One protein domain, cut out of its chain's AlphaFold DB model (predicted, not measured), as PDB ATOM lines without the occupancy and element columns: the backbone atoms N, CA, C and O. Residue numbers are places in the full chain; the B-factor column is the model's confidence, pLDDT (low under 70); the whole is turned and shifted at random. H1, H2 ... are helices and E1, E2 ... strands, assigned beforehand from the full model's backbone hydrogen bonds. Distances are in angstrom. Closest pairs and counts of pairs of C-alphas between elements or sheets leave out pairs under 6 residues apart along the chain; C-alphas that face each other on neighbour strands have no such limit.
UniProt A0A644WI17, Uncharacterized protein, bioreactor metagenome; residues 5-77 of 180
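What this domain is: This is residues 5 to 77 of the 180 residues of an uncharacterized protein of bioreactor metagenome (UniProt A0A644WI17). A narrow sheet, short E1 beside the longer E2 and E3, has the small helix H1 at one end and the helical hairpin of H2 and H3 at the other. The printed part has 73 residues with three named helices and three named strands, ordered E1 E2 H1 E3 H2 H3; the sheet E1 E2 E3 is antiparallel, the class mixed. It is loose, radius of gyration of the C-alphas 14.7 A, spanning 40 by 27 by 23 A.

Where its parts are: Find C-alpha 5 at (0.994, 38.188, 7.770), where E1, residues 5 to 7, begins. Next come E2, 14 to 20, 20.5 A; H1, 21 to 29, 11.4 A; E3, 40 to 46, 19.8 A; H2, 48 to 61, 20.5 A; and H3, 64 to 75, 17.2 A, ending at (14.908, 39.754, 6.326).

How they stand to each other: Within hydrogen-bond range find N 5 and O 18 between E1 and E2, 2.8 A, and N 43 and O 17 between E3 and E2, 2.8 A. H1 only grazes the sheet with residues 21 to 24, H2 with 48 to 55, H3 with 68 to 75. H2 and H3 touch, closest at C-alphas 58 and 67, 5.8 A, a steep tilt of 44 degrees, opposite ways. Every O i to N i+4 pair is within range in H1 and H2, 6 of 8 in H3.

The domain as a whole: C-alphas 30 and 60 are farthest apart, 41.0 A. The printed part has no cut, no long link and no residue under pLDDT 70.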
ATOM      1  N   LEU A   5      -0.186  37.694   7.080       95.00
ATOM      2  CA  LEU A   5       0.994  38.188   7.770       95.00
ATOM      3  C   LEU A   5       1.649  39.296   6.942       95.00
ATOM      4  O   LEU A   5       2.059  39.089   5.798       95.00
ATOM      5  N   TYR A   6       1.767  40.470   7.556       95.81
ATOM      6  CA  TYR A   6       2.448  41.628   6.995       95.81
ATOM      7  C   TYR A   6       3.758  41.871   7.737       95.81
ATOM      8  O   TYR A   6       3.768  41.927   8.967       95.81
ATOM      9  N   ILE A   7       4.856  42.038   7.002       95.19
ATOM     10  CA  ILE A   7       6.172  42.321   7.586       95.19
ATOM     11  C   ILE A   7       6.737  43.575   6.924       95.19
ATOM     12  O   ILE A   7       6.912  43.627   5.704       95.19
ATOM     13  N   GLY A   8       7.027  44.582   7.748       93.06
ATOM     14  CA  GLY A   8       7.422  45.917   7.304       93.06
ATOM     15  C   GLY A   8       6.232  46.860   7.099       93.06
ATOM     16  O   GLY A   8       5.071  46.498   7.282       93.06
ATOM     17  N   SER A   9       6.533  48.101   6.715       93.25
ATOM     18  CA  SER A   9       5.529  49.134   6.425       93.25
ATOM     19  C   SER A   9       5.289  49.247   4.922       93.25
ATOM     20  O   SER A   9       6.231  49.156   4.136       93.25
ATOM     21  N   LEU A  10       4.058  49.556   4.506       91.00
ATOM     22  CA  LEU A  10       3.735  49.857   3.104       91.00
ATOM     23  C   LEU A  10       4.526  51.051   2.547       91.00
ATOM     24  O   LEU A  10       4.673  51.172   1.331       91.00
ATOM     25  N   GLN A  11       5.026  51.941   3.407       92.56
ATOM     26  CA  GLN A  11       5.860  53.079   3.009       92.56
ATOM     27  C   GLN A  11       7.343  52.716   2.866       92.56
ATOM     28  O   GLN A  11       8.082  53.451   2.221       92.56
ATOM     29  N   SER A  12       7.775  51.591   3.440       93.75
ATOM     30  CA  SER A  12       9.169  51.158   3.372       93.75
ATOM     31  C   SER A  12       9.537  50.609   1.991       93.75
ATOM     32  O   SER A  12       8.674  50.266   1.178       93.75
ATOM     33  N   GLU A  13      10.840  50.523   1.724       94.94
ATOM     34  CA  GLU A  13      11.348  50.030   0.442       94.94
ATOM     35  C   GLU A  13      11.249  48.512   0.274       94.94
ATOM     36  O   GLU A  13      11.414  48.025  -0.842       94.94
ATOM     37  N   VAL A  14      10.987  47.773   1.358       95.38
ATOM     38  CA  VAL A  14      10.779  46.320   1.351       95.38
ATOM     39  C   VAL A  14       9.600  45.980   2.249       95.38
ATOM     40  O   VAL A  14       9.623  46.253   3.445       95.38
ATOM     41  N   TYR A  15       8.590  45.342   1.675       96.44
ATOM     42  CA  TYR A  15       7.390  44.921   2.385       96.44
ATOM     43  C   TYR A  15       6.993  43.513   1.957       96.44
ATOM     44  O   TYR A  15       6.962  43.215   0.762       96.44
ATOM     45  N   PHE A  16       6.655  42.668   2.927       96.44
ATOM     46  CA  PHE A  16       6.175  41.314   2.673       96.44
ATOM     47  C   PHE A  16       4.699  41.179   3.032       96.44
ATOM     48  O   PHE A  16       4.242  41.708   4.049       96.44
ATOM     49  N   CYS A  17       3.971  40.432   2.206       96.19
ATOM     50  CA  CYS A  17       2.582  40.059   2.440       96.19
ATOM     51  C   CYS A  17       2.419  38.565   2.168       96.19
ATOM     52  O   CYS A  17       2.631  38.109   1.044       96.19
ATOM     53  N   ILE A  18       2.059  37.810   3.200       95.69
ATOM     54  CA  ILE A  18       1.875  36.363   3.136       95.69
ATOM     55  C   ILE A  18       0.433  36.087   3.524       95.69
ATOM     56  O   ILE A  18       0.022  36.477   4.614       95.69
ATOM     57  N   TYR A  19      -0.356  35.475   2.651       96.69
ATOM     58  CA  TYR A  19      -1.784  35.292   2.905       96.69
ATOM     59  C   TYR A  19      -2.354  34.047   2.239       96.69
ATOM     60  O   TYR A  19      -1.819  33.551   1.243       96.69
ATOM     61  N   GLU A  20      -3.481  33.597   2.785       96.75
ATOM     62  CA  GLU A  20      -4.335  32.559   2.210       96.75
ATOM     63  C   GLU A  20      -5.044  33.125   0.973       96.75
ATOM     64  O   GLU A  20      -6.001  33.907   1.046       96.75
ATOM     65  N   LYS A  21      -4.483  32.799  -0.191       95.50
ATOM     66  CA  LYS A  21      -4.918  33.288  -1.495       95.50
ATOM     67  C   LYS A  21      -6.247  32.675  -1.903       95.50
ATOM     68  O   LYS A  21      -7.073  33.380  -2.472       95.50
ATOM     69  N   ASP A  22      -6.463  31.408  -1.593       94.06
ATOM     70  CA  ASP A  22      -7.727  30.709  -1.814       94.06
ATOM     71  C   ASP A  22      -8.892  31.387  -1.084       94.06
ATOM     72  O   ASP A  22      -9.915  31.697  -1.691       94.06
ATOM     73  N   TYR A  23      -8.705  31.734   0.186       94.25
ATOM     74  CA  TYR A  23      -9.700  32.448   0.970       94.25
ATOM     75  C   TYR A  23      -9.918  33.882   0.468       94.25
ATOM     76  O   TYR A  23     -11.044  34.388   0.468       94.25
ATOM     77  N   GLU A  24      -8.856  34.557   0.016       92.44
ATOM     78  CA  GLU A  24      -8.965  35.876  -0.614       92.44
ATOM     79  C   GLU A  24      -9.736  35.823  -1.944       92.44
ATOM     80  O   GLU A  24     -10.530  36.728  -2.210       92.44
ATOM     81  N   GLN A  25      -9.563  34.765  -2.745       90.56
ATOM     82  CA  GLN A  25     -10.332  34.532  -3.972       90.56
ATOM     83  C   GLN A  25     -11.793  34.195  -3.685       90.56
ATOM     84  O   GLN A  25     -12.666  34.793  -4.308       90.56
ATOM     85  N   TYR A  26     -12.066  33.332  -2.705       87.81
ATOM     86  CA  TYR A  26     -13.426  33.045  -2.254       87.81
ATOM     87  C   TYR A  26     -14.159  34.329  -1.857       87.81
ATOM     88  O   TYR A  26     -15.219  34.645  -2.383       87.81
ATOM     89  N   LYS A  27     -13.546  35.161  -1.006       90.12
ATOM     90  CA  LYS A  27     -14.178  36.408  -0.553       90.12
ATOM     91  C   LYS A  27     -14.412  37.448  -1.647       90.12
ATOM     92  O   LYS A  27     -15.346  38.234  -1.522       90.12
ATOM     93  N   LYS A  28     -13.518  37.547  -2.633       89.62
ATOM     94  CA  LYS A  28     -13.580  38.607  -3.655       89.62
ATOM     95  C   LYS A  28     -14.347  38.195  -4.902       89.62
ATOM     96  O   LYS A  28     -14.995  39.042  -5.504       89.62
ATOM     97  N   ASN A  29     -14.220  36.932  -5.287       87.25
ATOM     98  CA  ASN A  29     -14.640  36.418  -6.585       87.25
ATOM     99  C   ASN A  29     -15.584  35.208  -6.466       87.25
ATOM    100  O   ASN A  29     -15.930  34.644  -7.497       87.25
ATOM    101  N   ASP A  30     -15.971  34.808  -5.246       84.88
ATOM    102  CA  ASP A  30     -16.870  33.676  -4.957       84.88
ATOM    103  C   ASP A  30     -16.388  32.331  -5.533       84.88
ATOM    104  O   ASP A  30     -17.167  31.445  -5.870       84.88
ATOM    105  N   ILE A  31     -15.066  32.179  -5.669       82.19
ATOM    106  CA  ILE A  31     -14.436  30.935  -6.125       82.19
ATOM    107  C   ILE A  31     -14.349  29.976  -4.930       82.19
ATOM    108  O   ILE A  31     -13.725  30.349  -3.930       82.19
ATOM    109  N   PRO A  32     -14.912  28.755  -4.996       84.69
ATOM    110  CA  PRO A  32     -14.791  27.774  -3.922       84.69
ATOM    111  C   PRO A  32     -13.330  27.523  -3.527       84.69
ATOM    112  O   PRO A  32     -12.438  27.464  -4.372       84.69
ATOM    113  N   ILE A  33     -13.071  27.358  -2.224       84.88
ATOM    114  CA  ILE A  33     -11.706  27.167  -1.697       84.88
ATOM    115  C   ILE A  33     -11.041  25.940  -2.330       84.88
ATOM    116  O   ILE A  33      -9.841  25.955  -2.603       84.88
ATOM    117  N   GLU A  34     -11.812  24.883  -2.579       85.25
ATOM    118  CA  GLU A  34     -11.360  23.657  -3.241       85.25
ATOM    119  C   GLU A  34     -10.870  23.898  -4.675       85.25
ATOM    120  O   GLU A  34      -9.817  23.370  -5.035       85.25
ATOM    121  N   ASP A  35     -11.525  24.802  -5.407       82.31
ATOM    122  CA  ASP A  35     -11.227  25.142  -6.803       82.31
ATOM    123  C   ASP A  35     -10.077  26.150  -6.960       82.31
ATOM    124  O   ASP A  35      -9.573  26.377  -8.064       82.31
ATOM    125  N   ALA A  36      -9.634  26.775  -5.867       80.62
ATOM    126  CA  ALA A  36      -8.541  27.733  -5.914       80.62
ATOM    127  C   ALA A  36      -7.203  27.054  -6.265       80.62
ATOM    128  O   ALA A  36      -6.662  26.265  -5.485       80.62
ATOM    129  N   GLU A  37      -6.625  27.438  -7.410       84.88
ATOM    130  CA  GLU A  37      -5.333  26.929  -7.901       84.88
ATOM    131  C   GLU A  37      -4.171  27.246  -6.948       84.88
ATOM    132  O   GLU A  37      -3.243  26.453  -6.787       84.88
ATOM    133  N   VAL A  38      -4.213  28.412  -6.301       88.81
ATOM    134  CA  VAL A  38      -3.178  28.867  -5.371       88.81
ATOM    135  C   VAL A  38      -3.778  28.975  -3.979       88.81
ATOM    136  O   VAL A  38      -4.636  29.822  -3.745       88.81
ATOM    137  N   LYS A  39      -3.275  28.152  -3.052       91.69
ATOM    138  CA  LYS A  39      -3.692  28.163  -1.642       91.69
ATOM    139  C   LYS A  39      -3.075  29.332  -0.884       91.69
ATOM    140  O   LYS A  39      -3.783  30.187  -0.383       91.69
ATOM    141  N   ASN A  40      -1.748  29.448  -0.902       94.06
ATOM    142  CA  ASN A  40      -1.016  30.516  -0.217       94.06
ATOM    143  C   ASN A  40      -0.234  31.373  -1.209       94.06
ATOM    144  O   ASN A  40       0.310  30.860  -2.189       94.06
ATOM    145  N   ARG A  41      -0.127  32.677  -0.938       94.62
ATOM    146  CA  ARG A  41       0.735  33.577  -1.705       94.62
ATOM    147  C   ARG A  41       1.713  34.307  -0.799       94.62
ATOM    148  O   ARG A  41       1.317  34.920   0.185       94.62
ATOM    149  N   PHE A  42       2.978  34.283  -1.205       94.06
ATOM    150  CA  PHE A  42       4.060  35.057  -0.613       94.06
ATOM    151  C   PHE A  42       4.439  36.186  -1.578       94.06
ATOM    152  O   PHE A  42       4.944  35.932  -2.670       94.06
ATOM    153  N   GLU A  43       4.171  37.434  -1.207       95.25
ATOM    154  CA  GLU A  43       4.486  38.612  -2.016       95.25
ATOM    155  C   GLU A  43       5.649  39.395  -1.400       95.25
ATOM    156  O   GLU A  43       5.618  39.741  -0.218       95.25
ATOM    157  N   ILE A  44       6.640  39.731  -2.227       95.06
ATOM    158  CA  ILE A  44       7.697  40.695  -1.909       95.06
ATOM    159  C   ILE A  44       7.406  41.966  -2.704       95.06
ATOM    160  O   ILE A  44       7.307  41.926  -3.930       95.06
ATOM    161  N   ARG A  45       7.272  43.102  -2.021       96.00
ATOM    162  CA  ARG A  45       7.097  44.412  -2.653       96.00
ATOM    163  C   ARG A  45       8.331  45.253  -2.400       96.00
ATOM    164  O   ARG A  45       8.712  45.465  -1.251       96.00
ATOM    165  N   LEU A  46       8.932  45.728  -3.484       96.62
ATOM    166  CA  LEU A  46      10.157  46.514  -3.464       96.62
ATOM    167  C   LEU A  46       9.894  47.898  -4.052       96.62
ATOM    168  O   LEU A  46       9.108  48.031  -4.991       96.62
ATOM    169  N   LYS A  47      10.564  48.921  -3.521       96.06
ATOM    170  CA  LYS A  47      10.512  50.297  -4.041       96.06
ATOM    171  C   LYS A  47      11.918  50.875  -4.191       96.06
ATOM    172  O   LYS A  47      12.860  50.353  -3.599       96.06
ATOM    173  N   ASN A  48      12.029  51.952  -4.968       96.19
ATOM    174  CA  ASN A  48      13.232  52.778  -5.107       96.19
ATOM    175  C   ASN A  48      14.514  51.948  -5.330       96.19
ATOM    176  O   ASN A  48      14.560  51.105  -6.230       96.19
ATOM    177  N   GLU A  49      15.542  52.156  -4.500       96.19
ATOM    178  CA  GLU A  49      16.836  51.486  -4.609       96.19
ATOM    179  C   GLU A  49      16.715  49.966  -4.485       96.19
ATOM    180  O   GLU A  49      17.338  49.228  -5.249       96.19
ATOM    181  N   ARG A  50      15.871  49.463  -3.575       95.56
ATOM    182  CA  ARG A  50      15.680  48.014  -3.389       95.56
ATOM    183  C   ARG A  50      15.104  47.351  -4.632       95.56
ATOM    184  O   ARG A  50      15.552  46.264  -4.992       95.56
ATOM    185  N   ALA A  51      14.161  48.011  -5.305       96.75
ATOM    186  CA  ALA A  51      13.626  47.532  -6.577       96.75
ATOM    187  C   ALA A  51      14.698  47.551  -7.676       96.75
ATOM    188  O   ALA A  51      14.861  46.560  -8.387       96.75
ATOM    189  N   TYR A  52      15.472  48.637  -7.771       97.38
ATOM    190  CA  TYR A  52      16.561  48.759  -8.742       97.38
ATOM    191  C   TYR A  52      17.599  47.636  -8.594       97.38
ATOM    192  O   TYR A  52      17.920  46.954  -9.569       97.38
ATOM    193  N   TYR A  53      18.086  47.386  -7.376       96.38
ATOM    194  CA  TYR A  53      19.078  46.336  -7.138       96.38
ATOM    195  C   TYR A  53      18.522  44.927  -7.343       96.38
ATOM    196  O   TYR A  53      19.248  44.074  -7.848       96.38
ATOM    197  N   ALA A  54      17.254  44.678  -7.010       95.81
ATOM    198  CA  ALA A  54      16.628  43.385  -7.273       95.81
ATOM    199  C   ALA A  54      16.517  43.098  -8.776       95.81
ATOM    200  O   ALA A  54      16.845  42.000  -9.210       95.81
ATOM    201  N   VAL A  55      16.131  44.091  -9.586       96.06
ATOM    202  CA  VAL A  55      16.096  43.937 -11.050       96.06
ATOM    203  C   VAL A  55      17.501  43.728 -11.609       96.06
ATOM    204  O   VAL A  55      17.689  42.875 -12.469       96.06
ATOM    205  N   ARG A  56      18.510  44.452 -11.108       96.69
ATOM    206  CA  ARG A  56      19.903  44.226 -11.522       96.69
ATOM    207  C   ARG A  56      20.387  42.819 -11.201       96.69
ATOM    208  O   ARG A  56      20.997  42.198 -12.059       96.69
ATOM    209  N   ASP A  57      20.130  42.334  -9.991       94.88
ATOM    210  CA  ASP A  57      20.479  40.973  -9.582       94.88
ATOM    211  C   ASP A  57      19.786  39.944 -10.489       94.88
ATOM    212  O   ASP A  57      20.449  39.071 -11.043       94.88
ATOM    213  N   LEU A  58      18.489  40.133 -10.756       94.12
ATOM    214  CA  LEU A  58      17.725  39.281 -11.664       94.12
ATOM    215  C   LEU A  58      18.312  39.263 -13.082       94.12
ATOM    216  O   LEU A  58      18.475  38.191 -13.647       94.12
ATOM    217  N   LEU A  59      18.656  40.423 -13.648       95.19
ATOM    218  CA  LEU A  59      19.244  40.520 -14.990       95.19
ATOM    219  C   LEU A  59      20.642  39.895 -15.075       95.19
ATOM    220  O   LEU A  59      21.023  39.397 -16.127       95.19
ATOM    221  N   VAL A  60      21.415  39.943 -13.986       95.31
ATOM    222  CA  VAL A  60      22.768  39.370 -13.936       95.31
ATOM    223  C   VAL A  60      22.723  37.847 -13.867       95.31
ATOM    224  O   VAL A  60      23.523  37.189 -14.526       95.31
ATOM    225  N   TYR A  61      21.819  37.287 -13.063       90.56
ATOM    226  CA  TYR A  61      21.788  35.846 -12.803       90.56
ATOM    227  C   TYR A  61      20.743  35.085 -13.620       90.56
ATOM    228  O   TYR A  61      20.771  33.855 -13.605       90.56
ATOM    229  N   ASP A  62      19.816  35.793 -14.273       89.19
ATOM    230  CA  ASP A  62      18.643  35.239 -14.966       89.19
ATOM    231  C   ASP A  62      17.920  34.168 -14.128       89.19
ATOM    232  O   ASP A  62      17.468  33.125 -14.600       89.19
ATOM    233  N   ASN A  63      17.888  34.394 -12.812       89.06
ATOM    234  CA  ASN A  63      17.399  33.429 -11.843       89.06
ATOM    235  C   ASN A  63      16.530  34.130 -10.788       89.06
ATOM    236  O   ASN A  63      17.032  34.624  -9.775       89.06
ATOM    237  N   PRO A  64      15.208  34.152 -10.993       89.44
ATOM    238  CA  PRO A  64      14.284  34.825 -10.092       89.44
ATOM    239  C   PRO A  64      14.134  34.113  -8.756       89.44
ATOM    240  O   PRO A  64      13.896  34.780  -7.753       89.44
ATOM    241  N   GLU A  65      14.314  32.791  -8.714       89.88
ATOM    242  CA  GLU A  65      14.362  32.054  -7.454       89.88
ATOM    243  C   GLU A  65      15.533  32.539  -6.594       89.88
ATOM    244  O   GLU A  65      15.347  32.870  -5.422       89.88
ATOM    245  N   HIS A  66      16.722  32.649  -7.196       89.56
ATOM    246  CA  HIS A  66      17.908  33.173  -6.525       89.56
ATOM    247  C   HIS A  66      17.655  34.579  -5.977       89.56
ATOM    248  O   HIS A  66      17.831  34.809  -4.781       89.56
ATOM    249  N   THR A  67      17.197  35.505  -6.822       92.50
ATOM    250  CA  THR A  67      16.954  36.893  -6.415       92.50
ATOM    251  C   THR A  67      15.886  36.989  -5.321       92.50
ATOM    252  O   THR A  67      16.091  37.683  -4.322       92.50
ATOM    253  N   ALA A  68      14.767  36.268  -5.448       92.69
ATOM    254  CA  ALA A  68      13.683  36.303  -4.470       92.69
ATOM    255  C   ALA A  68      14.117  35.749  -3.105       92.69
ATOM    256  O   ALA A  68      13.951  36.429  -2.090       92.69
ATOM    257  N   PHE A  69      14.722  34.555  -3.057       92.19
ATOM    258  CA  PHE A  69      15.134  33.959  -1.783       92.19
ATOM    259  C   PHE A  69      16.343  34.653  -1.164       92.19
ATOM    260  O   PHE A  69      16.422  34.740   0.060       92.19
ATOM    261  N   LYS A  70      17.237  35.244  -1.964       91.31
ATOM    262  CA  LYS A  70      18.298  36.125  -1.453       91.31
ATOM    263  C   LYS A  70      17.721  37.315  -0.687       91.31
ATOM    264  O   LYS A  70      18.249  37.676   0.365       91.31
ATOM    265  N   ILE A  71      16.627  37.901  -1.179       93.44
ATOM    266  CA  ILE A  71      15.912  38.970  -0.475       93.44
ATOM    267  C   ILE A  71      15.222  38.408   0.769       93.44
ATOM    268  O   ILE A  71      15.453  38.923   1.856       93.44
ATOM    269  N   ILE A  72      14.432  37.337   0.653       92.38
ATOM    270  CA  ILE A  72      13.701  36.751   1.794       92.38
ATOM    271  C   ILE A  72      14.657  36.397   2.941       92.38
ATOM    272  O   ILE A  72      14.461  36.865   4.062       92.38
ATOM    273  N   ASN A  73      15.730  35.657   2.653       91.06
ATOM    274  CA  ASN A  73      16.683  35.163   3.652       91.06
ATOM    275  C   ASN A  73      17.442  36.285   4.370       91.06
ATOM    276  O   ASN A  73      17.980  36.074   5.456       91.06
ATOM    277  N   ARG A  74      17.488  37.491   3.789       91.38
ATOM    278  CA  ARG A  74      18.080  38.663   4.439       91.38
ATOM    279  C   ARG A  74      17.192  39.235   5.545       91.38
ATOM    280  O   ARG A  74      17.730  39.837   6.471       91.38
ATOM    281  N   TYR A  75      15.871  39.088   5.441       91.12
ATOM    282  CA  TYR A  75      14.908  39.754   6.326       91.12
ATOM    283  C   TYR A  75      14.137  38.796   7.233       91.12
ATOM    284  O   TYR A  75      13.739  39.195   8.324       91.12
ATOM    285  N   ILE A  76      13.898  37.561   6.792       91.38
ATOM    286  CA  ILE A  76      13.018  36.617   7.477       91.38
ATOM    287  C   ILE A  76      13.710  35.262   7.580       91.38
ATOM    288  O   ILE A  76      14.197  34.710   6.594       91.38
ATOM    289  N   ARG A  77      13.692  34.701   8.788       91.88
ATOM    290  CA  ARG A  77      13.986  33.292   9.036       91.88
ATOM    291  C   ARG A  77      12.998  32.751  10.060       91.88
ATOM    292  O   ARG A  77      12.779  33.393  11.086       91.88
TER     293      ARG A  77